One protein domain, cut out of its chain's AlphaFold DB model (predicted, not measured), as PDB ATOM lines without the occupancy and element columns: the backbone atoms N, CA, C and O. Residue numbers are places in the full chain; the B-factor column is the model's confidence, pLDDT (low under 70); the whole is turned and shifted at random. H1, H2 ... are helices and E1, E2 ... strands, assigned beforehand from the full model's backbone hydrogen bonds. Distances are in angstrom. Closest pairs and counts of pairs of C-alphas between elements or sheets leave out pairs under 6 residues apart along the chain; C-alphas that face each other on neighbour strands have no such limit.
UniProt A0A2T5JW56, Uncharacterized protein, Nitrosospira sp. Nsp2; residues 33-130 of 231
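AT A GLANCE: This is residues 33 to 130 of the 231 residues of an uncharacterized protein of Nitrosospira sp. Nsp2 (UniProt A0A2T5JW56). Two small antiparallel sheets stand partly face to face, a loose sandwich of E2-E1-E5-E6 and E3-E4-E7, with short H1 and its long link at one end. The 98 printed residues run H1 E1 E2 E3 E4 E5 E6 E7, one named helix and seven named strands: mostly strand, with under half of the residues in named elements. The whole is compact, radius of gyration of the C-alphas 13.6 A, yet elongated, 43 by 23 by 21 A.

HOW THE PARTS SIT: Start at H1, residues 33 to 36, on neither sheet; it is too short for an O i to N i+4 pair, and its one O i to N i+3 pair is within range. E1, residues 48 to 53, forms a hairpin with E2, residues 58 to 60; look at N 60 and O 51, 2.8 A. E3, residues 65 to 69, and E4, residues 75 to 80, form another; N 66 and O 77 are 2.8 A apart. E1 and E4 are near each other. E5, residues 90 to 97, is antiparallel to E1, N 50 to O 93 2.8 A, and forms a hairpin with E6, residues 100 to 106, N 92 to O 104 2.8 A. E7, residues 115 to 118, is antiparallel to E4, N 78 to O 117 2.8 A.

IN THESE COORDINATES: Find C-alpha 33 at (-8.903, 5.028, 4.912), where H1 begins, 4.8 A long. E1 measures 16.9 A, E4 16.3 A, E5 21.8 A and E6 20.2 A; E2, E3 and E7 are shorter. E7 ends at C-alpha 118, (-24.205, -10.659, -0.220).

THE WHOLE: The farthest C-alphas, Glu 33 and Asn 85, are 43.2 A apart. The printed part has no cut; the link H1 to E1 is long. Residues 119 to 130 hold no named element. Mean pLDDT of the printed part is 75.9, with residues 33 to 45 among those under 70.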
ATOM      1  N   GLU A  33      -9.197   4.608   6.282       62.31
ATOM      2  CA  GLU A  33      -8.903   5.028   4.912       62.31
ATOM      3  C   GLU A  33      -9.415   3.995   3.892       62.31
ATOM      4  O   GLU A  33     -10.034   4.374   2.903       62.31
ATOM      5  N   CYS A  34      -9.316   2.695   4.185       63.38
ATOM      6  CA  CYS A  34      -9.943   1.631   3.383       63.38
ATOM      7  C   CYS A  34     -11.472   1.636   3.395       63.38
ATOM      8  O   CYS A  34     -12.101   1.188   2.442       63.38
ATOM      9  N   ALA A  35     -12.081   2.130   4.470       58.69
ATOM     10  CA  ALA A  35     -13.522   2.343   4.538       58.69
ATOM     11  C   ALA A  35     -13.957   3.644   3.833       58.69
ATOM     12  O   ALA A  35     -15.126   3.767   3.472       58.69
ATOM     13  N   LYS A  36     -13.037   4.606   3.659       53.97
ATOM     14  CA  LYS A  36     -13.289   5.932   3.088       53.97
ATOM     15  C   LYS A  36     -13.171   5.949   1.567       53.97
ATOM     16  O   LYS A  36     -14.098   6.410   0.921       53.97
ATOM     17  N   TYR A  37     -12.094   5.415   0.988       47.88
ATOM     18  CA  TYR A  37     -11.823   5.531  -0.457       47.88
ATOM     19  C   TYR A  37     -12.677   4.634  -1.352       47.88
ATOM     20  O   TYR A  37     -12.368   4.460  -2.527       47.88
ATOM     21  N   GLY A  38     -13.741   4.051  -0.804       44.47
ATOM     22  CA  GLY A  38     -14.426   2.964  -1.461       44.47
ATOM     23  C   GLY A  38     -13.485   1.788  -1.678       44.47
ATOM     24  O   GLY A  38     -12.270   1.821  -1.490       44.47
ATOM     25  N   ALA A  39     -14.102   0.701  -2.074       46.75
ATOM     26  CA  ALA A  39     -13.411  -0.487  -2.471       46.75
ATOM     27  C   ALA A  39     -12.344  -0.202  -3.535       46.75
ATOM     28  O   ALA A  39     -11.279  -0.745  -3.416       46.75
ATOM     29  N   THR A  40     -12.526   0.686  -4.503       44.19
ATOM     30  CA  THR A  40     -11.718   0.713  -5.741       44.19
ATOM     31  C   THR A  40     -10.580   1.729  -5.801       44.19
ATOM     32  O   THR A  40      -9.899   1.810  -6.820       44.19
ATOM     33  N   GLY A  41     -10.292   2.466  -4.724       40.88
ATOM     34  CA  GLY A  41      -9.242   3.497  -4.728       40.88
ATOM     35  C   GLY A  41      -9.697   4.863  -5.261       40.88
ATOM     36  O   GLY A  41      -8.922   5.818  -5.202       40.88
ATOM     37  N   SER A  42     -10.958   4.983  -5.680       36.47
ATOM     38  CA  SER A  42     -11.684   6.243  -5.856       36.47
ATOM     39  C   SER A  42     -12.955   6.176  -5.010       36.47
ATOM     40  O   SER A  42     -13.685   5.188  -5.071       36.47
ATOM     41  N   GLU A  43     -13.228   7.214  -4.210       38.47
ATOM     42  CA  GLU A  43     -14.498   7.343  -3.482       38.47
ATOM     43  C   GLU A  43     -15.678   7.131  -4.450       38.47
ATOM     44  O   GLU A  43     -15.987   8.010  -5.252       38.47
ATOM     45  N   GLY A  44     -16.344   5.973  -4.362       49.53
ATOM     46  CA  GLY A  44     -17.631   5.731  -5.012       49.53
ATOM     47  C   GLY A  44     -17.692   4.696  -6.136       49.53
ATOM     48  O   GLY A  44     -18.805   4.511  -6.626       49.53
ATOM     49  N   ASP A  45     -16.610   4.003  -6.526       60.50
ATOM     50  CA  ASP A  45     -16.773   2.945  -7.541       60.50
ATOM     51  C   ASP A  45     -17.189   1.585  -6.964       60.50
ATOM     52  O   ASP A  45     -16.846   1.169  -5.849       60.50
ATOM     53  N   ASP A  46     -17.955   0.901  -7.801       72.50
ATOM     54  CA  ASP A  46     -18.479  -0.440  -7.635       72.50
ATOM     55  C   ASP A  46     -17.342  -1.487  -7.635       72.50
ATOM     56  O   ASP A  46     -16.461  -1.425  -8.499       72.50
ATOM     57  N   PRO A  47     -17.341  -2.492  -6.734       78.81
ATOM     58  CA  PRO A  47     -16.376  -3.586  -6.810       78.81
ATOM     59  C   PRO A  47     -16.489  -4.352  -8.132       78.81
ATOM     60  O   PRO A  47     -17.582  -4.605  -8.645       78.81
ATOM     61  N   VAL A  48     -15.356  -4.826  -8.644       82.81
ATOM     62  CA  VAL A  48     -15.346  -5.728  -9.799       82.81
ATOM     63  C   VAL A  48     -15.670  -7.131  -9.307       82.81
ATOM     64  O   VAL A  48     -14.925  -7.698  -8.506       82.81
ATOM     65  N   VAL A  49     -16.776  -7.707  -9.781       86.62
ATOM     66  CA  VAL A  49     -17.213  -9.046  -9.372       86.62
ATOM     67  C   VAL A  49     -17.139 -10.025 -10.524       86.62
ATOM     68  O   VAL A  49     -17.633  -9.783 -11.624       86.62
ATOM     69  N   LEU A  50     -16.576 -11.181 -10.217       88.25
ATOM     70  CA  LEU A  50     -16.483 -12.322 -11.095       88.25
ATOM     71  C   LEU A  50     -17.167 -13.512 -10.445       88.25
ATOM     72  O   LEU A  50     -16.885 -13.853  -9.297       88.25
ATOM     73  N   VAL A  51     -18.046 -14.167 -11.194       89.06
ATOM     74  CA  VAL A  51     -18.766 -15.345 -10.715       89.06
ATOM     75  C   VAL A  51     -18.510 -16.504 -11.663       89.06
ATOM     76  O   VAL A  51     -18.658 -16.370 -12.878       89.06
ATOM     77  N   VAL A  52     -18.132 -17.647 -11.103       89.00
ATOM     78  CA  VAL A  52     -17.863 -18.890 -11.826       89.00
ATOM     79  C   VAL A  52     -18.904 -19.915 -11.436       89.00
ATOM     80  O   VAL A  52     -19.045 -20.256 -10.263       89.00
ATOM     81  N   ASP A  53     -19.615 -20.427 -12.429       88.69
ATOM     82  CA  ASP A  53     -20.423 -21.629 -12.283       88.69
ATOM     83  C   ASP A  53     -19.496 -22.852 -12.293       88.69
ATOM     84  O   ASP A  53     -18.911 -23.177 -13.331       88.69
ATOM     85  N   ASN A  54     -19.334 -23.509 -11.140       86.44
ATOM     86  CA  ASN A  54     -18.335 -24.567 -10.965       86.44
ATOM     87  C   ASN A  54     -18.677 -25.882 -11.684       86.44
ATOM     88  O   ASN A  54     -17.773 -26.684 -11.903       86.44
ATOM     89  N   ASP A  55     -19.930 -26.115 -12.087       85.38
ATOM     90  CA  ASP A  55     -20.278 -27.337 -12.838       85.38
ATOM     91  C   ASP A  55     -19.749 -27.297 -14.264       85.38
ATOM     92  O   ASP A  55     -19.237 -28.274 -14.802       85.38
ATOM     93  N   VAL A  56     -19.976 -26.156 -14.907       84.81
ATOM     94  CA  VAL A  56     -19.707 -25.943 -16.331       84.81
ATOM     95  C   VAL A  56     -18.425 -25.147 -16.537       84.81
ATOM     96  O   VAL A  56     -18.084 -24.832 -17.675       84.81
ATOM     97  N   ASN A  57     -17.737 -24.807 -15.441       82.50
ATOM     98  CA  ASN A  57     -16.550 -23.962 -15.394       82.50
ATOM     99  C   ASN A  57     -16.708 -22.699 -16.258       82.50
ATOM    100  O   ASN A  57     -15.852 -22.360 -17.078       82.50
ATOM    101  N   ARG A  58     -17.871 -22.046 -16.136       84.00
ATOM    102  CA  ARG A  58     -18.261 -20.921 -16.987       84.00
ATOM    103  C   ARG A  58     -18.319 -19.636 -16.181       84.00
ATOM    104  O   ARG A  58     -19.011 -19.559 -15.167       84.00
ATOM    105  N   TRP A  59     -17.666 -18.609 -16.709       84.25
ATOM    106  CA  TRP A  59     -17.789 -17.239 -16.229       84.25
ATOM    107  C   TRP A  59     -19.197 -16.709 -16.493       84.25
ATOM    108  O   TRP A  59     -19.676 -16.713 -17.634       84.25
ATOM    109  N   LEU A  60     -19.853 -16.226 -15.444       81.56
ATOM    110  CA  LEU A  60     -21.033 -15.398 -15.594       81.56
ATOM    111  C   LEU A  60     -20.568 -13.973 -15.889       81.56
ATOM    112  O   LEU A  60     -19.855 -13.358 -15.102       81.56
ATOM    113  N   ILE A  61     -20.962 -13.470 -17.052       76.06
ATOM    114  CA  ILE A  61     -20.676 -12.104 -17.488       76.06
ATOM    115  C   ILE A  61     -21.890 -11.240 -17.123       76.06
ATOM    116  O   ILE A  61     -23.022 -11.720 -17.195       76.06
ATOM    117  N   ASN A  62     -21.662  -9.973 -16.764       74.00
ATOM    118  CA  ASN A  62     -22.708  -8.990 -16.444       74.00
ATOM    119  C   ASN A  62     -23.616  -9.398 -15.273       74.00
ATOM    120  O   ASN A  62     -24.832  -9.201 -15.326       74.00
ATOM    121  N   VAL A  63     -23.041  -9.976 -14.215       82.94
ATOM    122  CA  VAL A  63     -23.791 -10.235 -12.981       82.94
ATOM    123  C   VAL A  63     -24.198  -8.886 -12.372       82.94
ATOM    124  O   VAL A  63     -23.313  -8.075 -12.097       82.94
ATOM    125  N   PRO A  64     -25.502  -8.610 -12.168       84.50
ATOM    126  CA  PRO A  64     -25.938  -7.329 -11.628       84.50
ATOM    127  C   PRO A  64     -25.402  -7.136 -10.214       84.50
ATOM    128  O   PRO A  64     -25.711  -7.927  -9.320       84.50
ATOM    129  N   LEU A  65     -24.632  -6.070 -10.030       86.12
ATOM    130  CA  LEU A  65     -24.146  -5.622  -8.738       86.12
ATOM    131  C   LEU A  65     -25.140  -4.629  -8.125       86.12
ATOM    132  O   LEU A  65     -25.733  -3.805  -8.823       86.12
ATOM    133  N   ARG A  66     -25.335  -4.710  -6.810       85.19
ATOM    134  CA  ARG A  66     -26.159  -3.779  -6.042       85.19
ATOM    135  C   ARG A  66     -25.505  -3.416  -4.724       85.19
ATOM    136  O   ARG A  66     -24.940  -4.262  -4.037       85.19
ATOM    137  N   LEU A  67     -25.677  -2.159  -4.336       80.56
ATOM    138  CA  LEU A  67     -25.426  -1.709  -2.979       80.56
ATOM    139  C   LEU A  67     -26.573  -2.188  -2.077       80.56
ATOM    140  O   LEU A  67     -27.723  -1.797  -2.274       80.56
ATOM    141  N   VAL A  68     -26.258  -3.037  -1.101       82.38
ATOM    142  CA  VAL A  68     -27.227  -3.612  -0.153       82.38
ATOM    143  C   VAL A  68     -27.327  -2.752   1.102       82.38
ATOM    144  O   VAL A  68     -28.423  -2.500   1.601       82.38
ATOM    145  N   SER A  69     -26.190  -2.265   1.605       77.25
ATOM    146  CA  SER A  69     -26.142  -1.359   2.752       77.25
ATOM    147  C   SER A  69     -25.020  -0.331   2.579       77.25
ATOM    148  O   SER A  69     -23.864  -0.727   2.423       77.25
ATOM    149  N   PRO A  70     -25.317   0.981   2.638       72.31
ATOM    150  CA  PRO A  70     -24.303   2.033   2.565       72.31
ATOM    151  C   PRO A  70     -23.560   2.257   3.896       72.31
ATOM    152  O   PRO A  70     -22.606   3.028   3.941       72.31
ATOM    153  N   GLY A  71     -24.017   1.649   4.997       62.34
ATOM    154  CA  GLY A  71     -23.400   1.824   6.315       62.34
ATOM    155  C   GLY A  71     -22.072   1.070   6.427       62.34
ATOM    156  O   GLY A  71     -21.903   0.083   5.728       62.34
ATOM    157  N   PRO A  72     -21.133   1.480   7.295       59.53
ATOM    158  CA  PRO A  72     -19.869   0.772   7.479       59.53
ATOM    159  C   PRO A  72     -20.071  -0.575   8.214       59.53
ATOM    160  O   PRO A  72     -20.645  -0.579   9.307       59.53
ATOM    161  N   PRO A  73     -19.563  -1.707   7.682       63.31
ATOM    162  CA  PRO A  73     -18.884  -1.838   6.391       63.31
ATOM    163  C   PRO A  73     -19.884  -1.809   5.231       63.31
ATOM    164  O   PRO A  73     -20.913  -2.478   5.314       63.31
ATOM    165  N   ILE A  74     -19.557  -1.077   4.157       67.44
ATOM    166  CA  ILE A  74     -20.384  -1.033   2.942       67.44
ATOM    167  C   ILE A  74     -20.639  -2.471   2.479       67.44
ATOM    168  O   ILE A  74     -19.697  -3.255   2.340       67.44
ATOM    169  N   GLN A  75     -21.903  -2.819   2.251       79.06
ATOM    170  CA  GLN A  75     -22.294  -4.150   1.801       79.06
ATOM    171  C   GLN A  75     -22.778  -4.094   0.367       79.06
ATOM    172  O   GLN A  75     -23.725  -3.380   0.036       79.06
ATOM    173  N   TRP A  76     -22.143  -4.912  -0.455       84.19
ATOM    174  CA  TRP A  76     -22.507  -5.140  -1.838       84.19
ATOM    175  C   TRP A  76     -23.139  -6.516  -1.975       84.19
ATOM    176  O   TRP A  76     -22.846  -7.431  -1.204       84.19
ATOM    177  N   GLY A  77     -23.995  -6.667  -2.969       88.00
ATOM    178  CA  GLY A  77     -24.668  -7.910  -3.284       88.00
ATOM    179  C   GLY A  77     -24.771  -8.098  -4.784       88.00
ATOM    180  O   GLY A  77     -24.691  -7.148  -5.561       88.00
ATOM    181  N   ILE A  78     -24.942  -9.345  -5.183       89.94
ATOM    182  CA  ILE A  78     -25.141  -9.749  -6.567       89.94
ATOM    183  C   ILE A  78     -26.413 -10.566  -6.697       89.94
ATOM    184  O   ILE A  78     -26.844 -11.225  -5.752       89.94
ATOM    185  N   ILE A  79     -26.999 -10.559  -7.889       87.69
ATOM    186  CA  ILE A  79     -28.114 -11.447  -8.219       87.69
ATOM    187  C   ILE A  79     -27.577 -12.588  -9.075       87.69
ATOM    188  O   ILE A  79     -27.099 -12.364 -10.187       87.69
ATOM    189  N   ILE A  80     -27.680 -13.811  -8.562       85.19
ATOM    190  CA  ILE A  80     -27.295 -15.028  -9.282       85.19
ATOM    191  C   ILE A  80     -28.527 -15.827  -9.710       85.19
ATOM    192  O   ILE A  80     -29.592 -15.781  -9.084       85.19
ATOM    193  N   TRP A  81     -28.364 -16.561 -10.809       81.00
ATOM    194  CA  TRP A  81     -29.369 -17.493 -11.312       81.00
ATOM    195  C   TRP A  81     -29.589 -18.661 -10.331       81.00
ATOM    196  O   TRP A  81     -28.696 -18.964  -9.534       81.00
ATOM    197  N   PRO A  82     -30.753 -19.337 -10.401       79.19
ATOM    198  CA  PRO A  82     -31.059 -20.503  -9.579       79.19
ATOM    199  C   PRO A  82     -29.952 -21.545  -9.612       79.19
ATOM    200  O   PRO A  82     -29.356 -21.785 -10.667       79.19
ATOM    201  N   PHE A  83     -29.772 -22.244  -8.494       78.56
ATOM    202  CA  PHE A  83     -28.990 -23.467  -8.505       78.56
ATOM    203  C   PHE A  83     -29.709 -24.526  -9.342       78.56
ATOM    204  O   PHE A  83     -30.906 -24.779  -9.165       78.56
ATOM    205  N   ARG A  84     -28.986 -25.155 -10.271       79.44
ATOM    206  CA  ARG A  84     -29.482 -26.365 -10.945       79.44
ATOM    207  C   ARG A  84     -29.450 -27.529  -9.947       79.44
ATOM    208  O   ARG A  84     -28.585 -27.560  -9.080       79.44
ATOM    209  N   ASN A  85     -30.337 -28.520 -10.101       69.62
ATOM    210  CA  ASN A  85     -30.515 -29.649  -9.158       69.62
ATOM    211  C   ASN A  85     -29.274 -30.551  -8.934       69.62
ATOM    212  O   ASN A  85     -29.347 -31.524  -8.190       69.62
ATOM    213  N   THR A  86     -28.141 -30.245  -9.559       75.75
ATOM    214  CA  THR A  86     -26.864 -30.954  -9.414       75.75
ATOM    215  C   THR A  86     -25.683 -29.995  -9.279       75.75
ATOM    216  O   THR A  86     -24.545 -30.425  -9.442       75.75
ATOM    217  N   GLN A  87     -25.943 -28.705  -9.048       80.81
ATOM    218  CA  GLN A  87     -24.901 -27.696  -9.114       80.81
ATOM    219  C   GLN A  87     -24.001 -27.715  -7.890       80.81
ATOM    220  O   GLN A  87     -24.472 -27.583  -6.764       80.81
ATOM    221  N   ALA A  88     -22.697 -27.847  -8.131       83.88
ATOM    222  CA  ALA A  88     -21.669 -27.846  -7.104       83.88
ATOM    223  C   ALA A  88     -21.668 -26.521  -6.337       83.88
ATOM    224  O   ALA A  88     -21.558 -26.517  -5.117       83.88
ATOM    225  N   GLY A  89     -21.832 -25.405  -7.048       87.88
ATOM    226  CA  GLY A  89     -21.988 -24.081  -6.467       87.88
ATOM    227  C   GLY A  89     -21.457 -22.973  -7.374       87.88
ATOM    228  O   GLY A  89     -21.003 -23.236  -8.491       87.88
ATOM    229  N   TYR A  90     -21.432 -21.748  -6.859       88.12
ATOM    230  CA  TYR A  90     -20.753 -20.612  -7.477       88.12
ATOM    231  C   TYR A  90     -19.491 -20.247  -6.699       88.12
ATOM    232  O   TYR A  90     -19.521 -20.142  -5.473       88.12
ATOM    233  N   SER A  91     -18.394 -20.023  -7.419       90.06
ATOM    234  CA  SER A  91     -17.206 -19.359  -6.877       90.06
ATOM    235  C   SER A  91     -17.297 -17.883  -7.223       90.06
ATOM    236  O   SER A  91     -17.530 -17.530  -8.378       90.06
ATOM    237  N   ILE A  92     -17.159 -17.020  -6.229       89.44
ATOM    238  CA  ILE A  92     -17.325 -15.575  -6.368       89.44
ATOM    239  C   ILE A  92     -16.025 -14.928  -5.964       89.44
ATOM    240  O   ILE A  92     -15.537 -15.186  -4.870       89.44
ATOM    241  N   PHE A  93     -15.514 -14.064  -6.826       88.19
ATOM    242  CA  PHE A  93     -14.333 -13.255  -6.585       88.19
ATOM    243  C   PHE A  93     -14.755 -11.794  -6.677       88.19
ATOM    244  O   PHE A  93     -15.291 -11.361  -7.696       88.19
ATOM    245  N   ALA A  94     -14.554 -11.047  -5.600       86.69
ATOM    246  CA  ALA A  94     -14.823  -9.621  -5.540       86.69
ATOM    247  C   ALA A  94     -13.492  -8.891  -5.393       86.69
ATOM    248  O   ALA A  94     -12.764  -9.104  -4.424       86.69
ATOM    249  N   THR A  95     -13.174  -8.031  -6.350       82.25
ATOM    250  CA  THR A  95     -12.048  -7.113  -6.244       82.25
ATOM    251  C   THR A  95     -12.589  -5.789  -5.773       82.25
ATOM    252  O   THR A  95     -13.362  -5.131  -6.473       82.25
ATOM    253  N   PHE A  96     -12.191  -5.435  -4.561       78.50
ATOM    254  CA  PHE A  96     -12.491  -4.143  -4.006       78.50
ATOM    255  C   PHE A  96     -11.466  -3.168  -4.556       78.50
ATOM    256  O   PHE A  96     -11.827  -2.401  -5.436       78.50
ATOM    257  N   THR A  97     -10.203  -3.244  -4.122       77.31
ATOM    258  CA  THR A  97      -9.110  -2.384  -4.621       77.31
ATOM    259  C   THR A  97      -8.190  -3.224  -5.505       77.31
ATOM    260  O   THR A  97      -8.219  -4.454  -5.407       77.31
ATOM    261  N   PRO A  98      -7.263  -2.610  -6.262       75.88
ATOM    262  CA  PRO A  98      -6.179  -3.347  -6.907       75.88
ATOM    263  C   PRO A  98      -5.356  -4.269  -5.984       75.88
ATOM    264  O   PRO A  98      -4.659  -5.154  -6.467       75.88
ATOM    265  N   PHE A  99      -5.427  -4.073  -4.664       79.38
ATOM    266  CA  PHE A  99      -4.676  -4.803  -3.640       79.38
ATOM    267  C   PHE A  99      -5.566  -5.503  -2.602       79.38
ATOM    268  O   PHE A  99      -5.040  -6.055  -1.630       79.38
ATOM    269  N   LEU A 100      -6.891  -5.440  -2.777       80.88
ATOM    270  CA  LEU A 100      -7.887  -5.927  -1.834       80.88
ATOM    271  C   LEU A 100      -8.962  -6.717  -2.562       80.88
ATOM    272  O   LEU A 100      -9.872  -6.161  -3.172       80.88
ATOM    273  N   THR A 101      -8.881  -8.027  -2.426       83.75
ATOM    274  CA  THR A 101      -9.802  -8.994  -3.007       83.75
ATOM    275  C   THR A 101     -10.500  -9.800  -1.918       83.75
ATOM    276  O   THR A 101     -10.067  -9.841  -0.763       83.75
ATOM    277  N   SER A 102     -11.583 -10.461  -2.290       85.75
ATOM    278  CA  SER A 102     -12.230 -11.493  -1.493       85.75
ATOM    279  C   SER A 102     -12.733 -12.602  -2.395       85.75
ATOM    280  O   SER A 102     -13.083 -12.358  -3.550       85.75
ATOM    281  N   ASP A 103     -12.848 -13.800  -1.841       88.19
ATOM    282  CA  ASP A 103     -13.505 -14.915  -2.501       88.19
ATOM    283  C   ASP A 103     -14.424 -15.683  -1.556       88.19
ATOM    284  O   ASP A 103     -14.207 -15.786  -0.344       88.19
ATOM    285  N   ALA A 104     -15.491 -16.210  -2.139       88.44
ATOM    286  CA  ALA A 104     -16.456 -17.050  -1.462       88.44
ATOM    287  C   ALA A 104     -16.904 -18.184  -2.380       88.44
ATOM    288  O   ALA A 104     -17.053 -18.013  -3.590       88.44
ATOM    289  N   PHE A 105     -17.187 -19.329  -1.770       88.56
ATOM    290  CA  PHE A 105     -17.890 -20.423  -2.418       88.56
ATOM    291  C   PHE A 105     -19.298 -20.508  -1.846       88.56
ATOM    292  O   PHE A 105     -19.473 -20.583  -0.627       88.56
ATOM    293  N   VAL A 106     -20.298 -20.503  -2.721       86.50
ATOM    294  CA  VAL A 106     -21.702 -20.598  -2.331       86.50
ATOM    295  C   VAL A 106     -22.333 -21.796  -3.007       86.50
ATOM    296  O   VAL A 106     -22.448 -21.850  -4.230       86.50
ATOM    297  N   ALA A 107     -22.783 -22.733  -2.183       84.62
ATOM    298  CA  ALA A 107     -23.619 -23.847  -2.583       84.62
ATOM    299  C   ALA A 107     -24.932 -23.747  -1.802       84.62
ATOM    300  O   ALA A 107     -24.923 -23.810  -0.571       84.62
ATOM    301  N   ASP A 108     -26.053 -23.563  -2.497       72.44
ATOM    302  CA  ASP A 108     -27.386 -23.706  -1.908       72.44
ATOM    303  C   ASP A 108     -28.141 -24.804  -2.669       72.44
ATOM    304  O   ASP A 108     -28.019 -24.953  -3.881       72.44
ATOM    305  N   SER A 109     -28.911 -25.599  -1.932       58.47
ATOM    306  CA  SER A 109     -29.747 -26.676  -2.475       58.47
ATOM    307  C   SER A 109     -31.144 -26.190  -2.869       58.47
ATOM    308  O   SER A 109     -31.934 -26.945  -3.435       58.47
ATOM    309  N   ARG A 110     -31.485 -24.935  -2.550       60.91
ATOM    310  CA  ARG A 110     -32.816 -24.377  -2.781       60.91
ATOM    311  C   ARG A 110     -32.963 -23.881  -4.219       60.91
ATOM    312  O   ARG A 110     -32.329 -22.915  -4.637       60.91
ATOM    313  N   SER A 111     -33.879 -24.506  -4.954       58.16
ATOM    314  CA  SER A 111     -34.295 -24.112  -6.301       58.16
ATOM    315  C   SER A 111     -35.204 -22.869  -6.259       58.16
ATOM    316  O   SER A 111     -36.424 -22.973  -6.396       58.16
ATOM    317  N   MET A 112     -34.635 -21.687  -6.009       59.50
ATOM    318  CA  MET A 112     -35.348 -20.402  -6.098       59.50
ATOM    319  C   MET A 112     -35.008 -19.669  -7.408       59.50
ATOM    320  O   MET A 112     -33.873 -19.785  -7.859       59.50
ATOM    321  N   PRO A 113     -35.947 -18.910  -8.015       66.94
ATOM    322  CA  PRO A 113     -35.855 -18.373  -9.387       66.94
ATOM    323  C   PRO A 113     -34.742 -17.332  -9.632       66.94
ATOM    324  O   PRO A 113     -34.309 -17.160 -10.768       66.94
ATOM    325  N   SER A 114     -34.257 -16.674  -8.586       71.25
ATOM    326  CA  SER A 114     -33.030 -15.871  -8.554       71.25
ATOM    327  C   SER A 114     -32.757 -15.540  -7.093       71.25
ATOM    328  O   SER A 114     -33.711 -15.292  -6.350       71.25
ATOM    329  N   TYR A 115     -31.497 -15.533  -6.675       77.00
ATOM    330  CA  TYR A 115     -31.136 -15.278  -5.283       77.00
ATOM    331  C   TYR A 115     -30.198 -14.079  -5.187       77.00
ATOM    332  O   TYR A 115     -29.223 -13.982  -5.935       77.00
ATOM    333  N   GLU A 116     -30.525 -13.159  -4.279       84.12
ATOM    334  CA  GLU A 116     -29.626 -12.078  -3.895       84.12
ATOM    335  C   GLU A 116     -28.601 -12.626  -2.913       84.12
ATOM    336  O   GLU A 116     -28.946 -13.155  -1.856       84.12
ATOM    337  N   LEU A 117     -27.336 -12.486  -3.275       86.69
ATOM    338  CA  LEU A 117     -26.219 -12.956  -2.493       86.69
ATOM    339  C   LEU A 117     -25.345 -11.779  -2.081       86.69
ATOM    340  O   LEU A 117     -24.837 -11.044  -2.925       86.69
ATOM    341  N   ILE A 118     -25.130 -11.645  -0.776       87.00
ATOM    342  CA  ILE A 118     -24.205 -10.659  -0.220       87.00
ATOM    343  C   ILE A 118     -22.775 -11.069  -0.573       87.00
ATOM    344  O   ILE A 118     -22.384 -12.220  -0.363       87.00
ATOM    345  N   LEU A 119     -21.994 -10.132  -1.104       86.12
ATOM    346  CA  LEU A 119     -20.582 -10.359  -1.379       86.12
ATOM    347  C   LEU A 119     -19.811 -10.612  -0.077       86.12
ATOM    348  O   LEU A 119     -20.157 -10.056   0.971       86.12
ATOM    349  N   PRO A 120     -18.737 -11.422  -0.122       83.44
ATOM    350  CA  PRO A 120     -17.847 -11.557   1.021       83.44
ATOM    351  C   PRO A 120     -17.304 -10.190   1.446       83.44
ATOM    352  O   PRO A 120     -17.033  -9.328   0.610       83.44
ATOM    353  N   GLN A 121     -17.113  -9.997   2.752       81.31
ATOM    354  CA  GLN A 121     -16.471  -8.781   3.257       81.31
ATOM    355  C   GLN A 121     -15.063  -8.634   2.657       81.31
ATOM    356  O   GLN A 121     -14.412  -9.656   2.415       81.31
ATOM    357  N   PRO A 122     -14.559  -7.405   2.440       79.19
ATOM    358  CA  PRO A 122     -13.217  -7.198   1.904       79.19
ATOM    359  C   PRO A 122     -12.138  -7.892   2.747       79.19
ATOM    360  O   PRO A 122     -12.139  -7.800   3.978       79.19
ATOM    361  N   GLY A 123     -11.216  -8.595   2.089       78.12
ATOM    362  CA  GLY A 123     -10.132  -9.333   2.736       78.12
ATOM    363  C   GLY A 123     -10.483 -10.749   3.195       78.12
ATOM    364  O   GLY A 123      -9.634 -11.408   3.802       78.12
ATOM    365  N   VAL A 124     -11.703 -11.227   2.940       82.06
ATOM    366  CA  VAL A 124     -12.123 -12.601   3.248       82.06
ATOM    367  C   VAL A 124     -11.833 -13.499   2.050       82.06
ATOM    368  O   VAL A 124     -12.460 -13.357   1.007       82.06
ATOM    369  N   THR A 125     -10.920 -14.449   2.228       80.06
ATOM    370  CA  THR A 125     -10.467 -15.378   1.188       80.06
ATOM    371  C   THR A 125     -10.641 -16.814   1.660       80.06
ATOM    372  O   THR A 125     -10.153 -17.165   2.737       80.06
ATOM    373  N   ALA A 126     -11.347 -17.660   0.904       75.62
ATOM    374  CA  ALA A 126     -11.677 -19.038   1.287       75.62
ATOM    375  C   ALA A 126     -12.236 -19.164   2.726       75.62
ATOM    376  O   ALA A 126     -11.868 -20.061   3.490       75.62
ATOM    377  N   GLY A 127     -13.079 -18.208   3.134       69.69
ATOM    378  CA  GLY A 127     -13.652 -18.140   4.485       69.69
ATOM    379  C   GLY A 127     -12.667 -17.744   5.593       69.69
ATOM    380  O   GLY A 127     -13.032 -17.749   6.769       69.69
ATOM    381  N   ARG A 128     -11.423 -17.391   5.251       74.06
ATOM    382  CA  ARG A 128     -10.410 -16.882   6.180       74.06
ATOM    383  C   ARG A 128     -10.212 -15.395   5.961       74.06
ATOM    384  O   ARG A 128     -10.000 -14.941   4.843       74.06
ATOM    385  N   GLN A 129     -10.233 -14.633   7.042       72.19
ATOM    386  CA  GLN A 129      -9.931 -13.213   6.967       72.19
ATOM    387  C   GLN A 129      -8.417 -12.993   6.925       72.19
ATOM    388  O   GLN A 129      -7.671 -13.553   7.732       72.19
ATOM    389  N   THR A 130      -7.965 -12.188   5.968       74.62
ATOM    390  CA  THR A 130      -6.571 -11.760   5.829       74.62
ATOM    391  C   THR A 130      -6.379 -10.394   6.479       74.62
ATOM    392  O   THR A 130      -7.286  -9.562   6.486       74.62
TER     393      THR A 130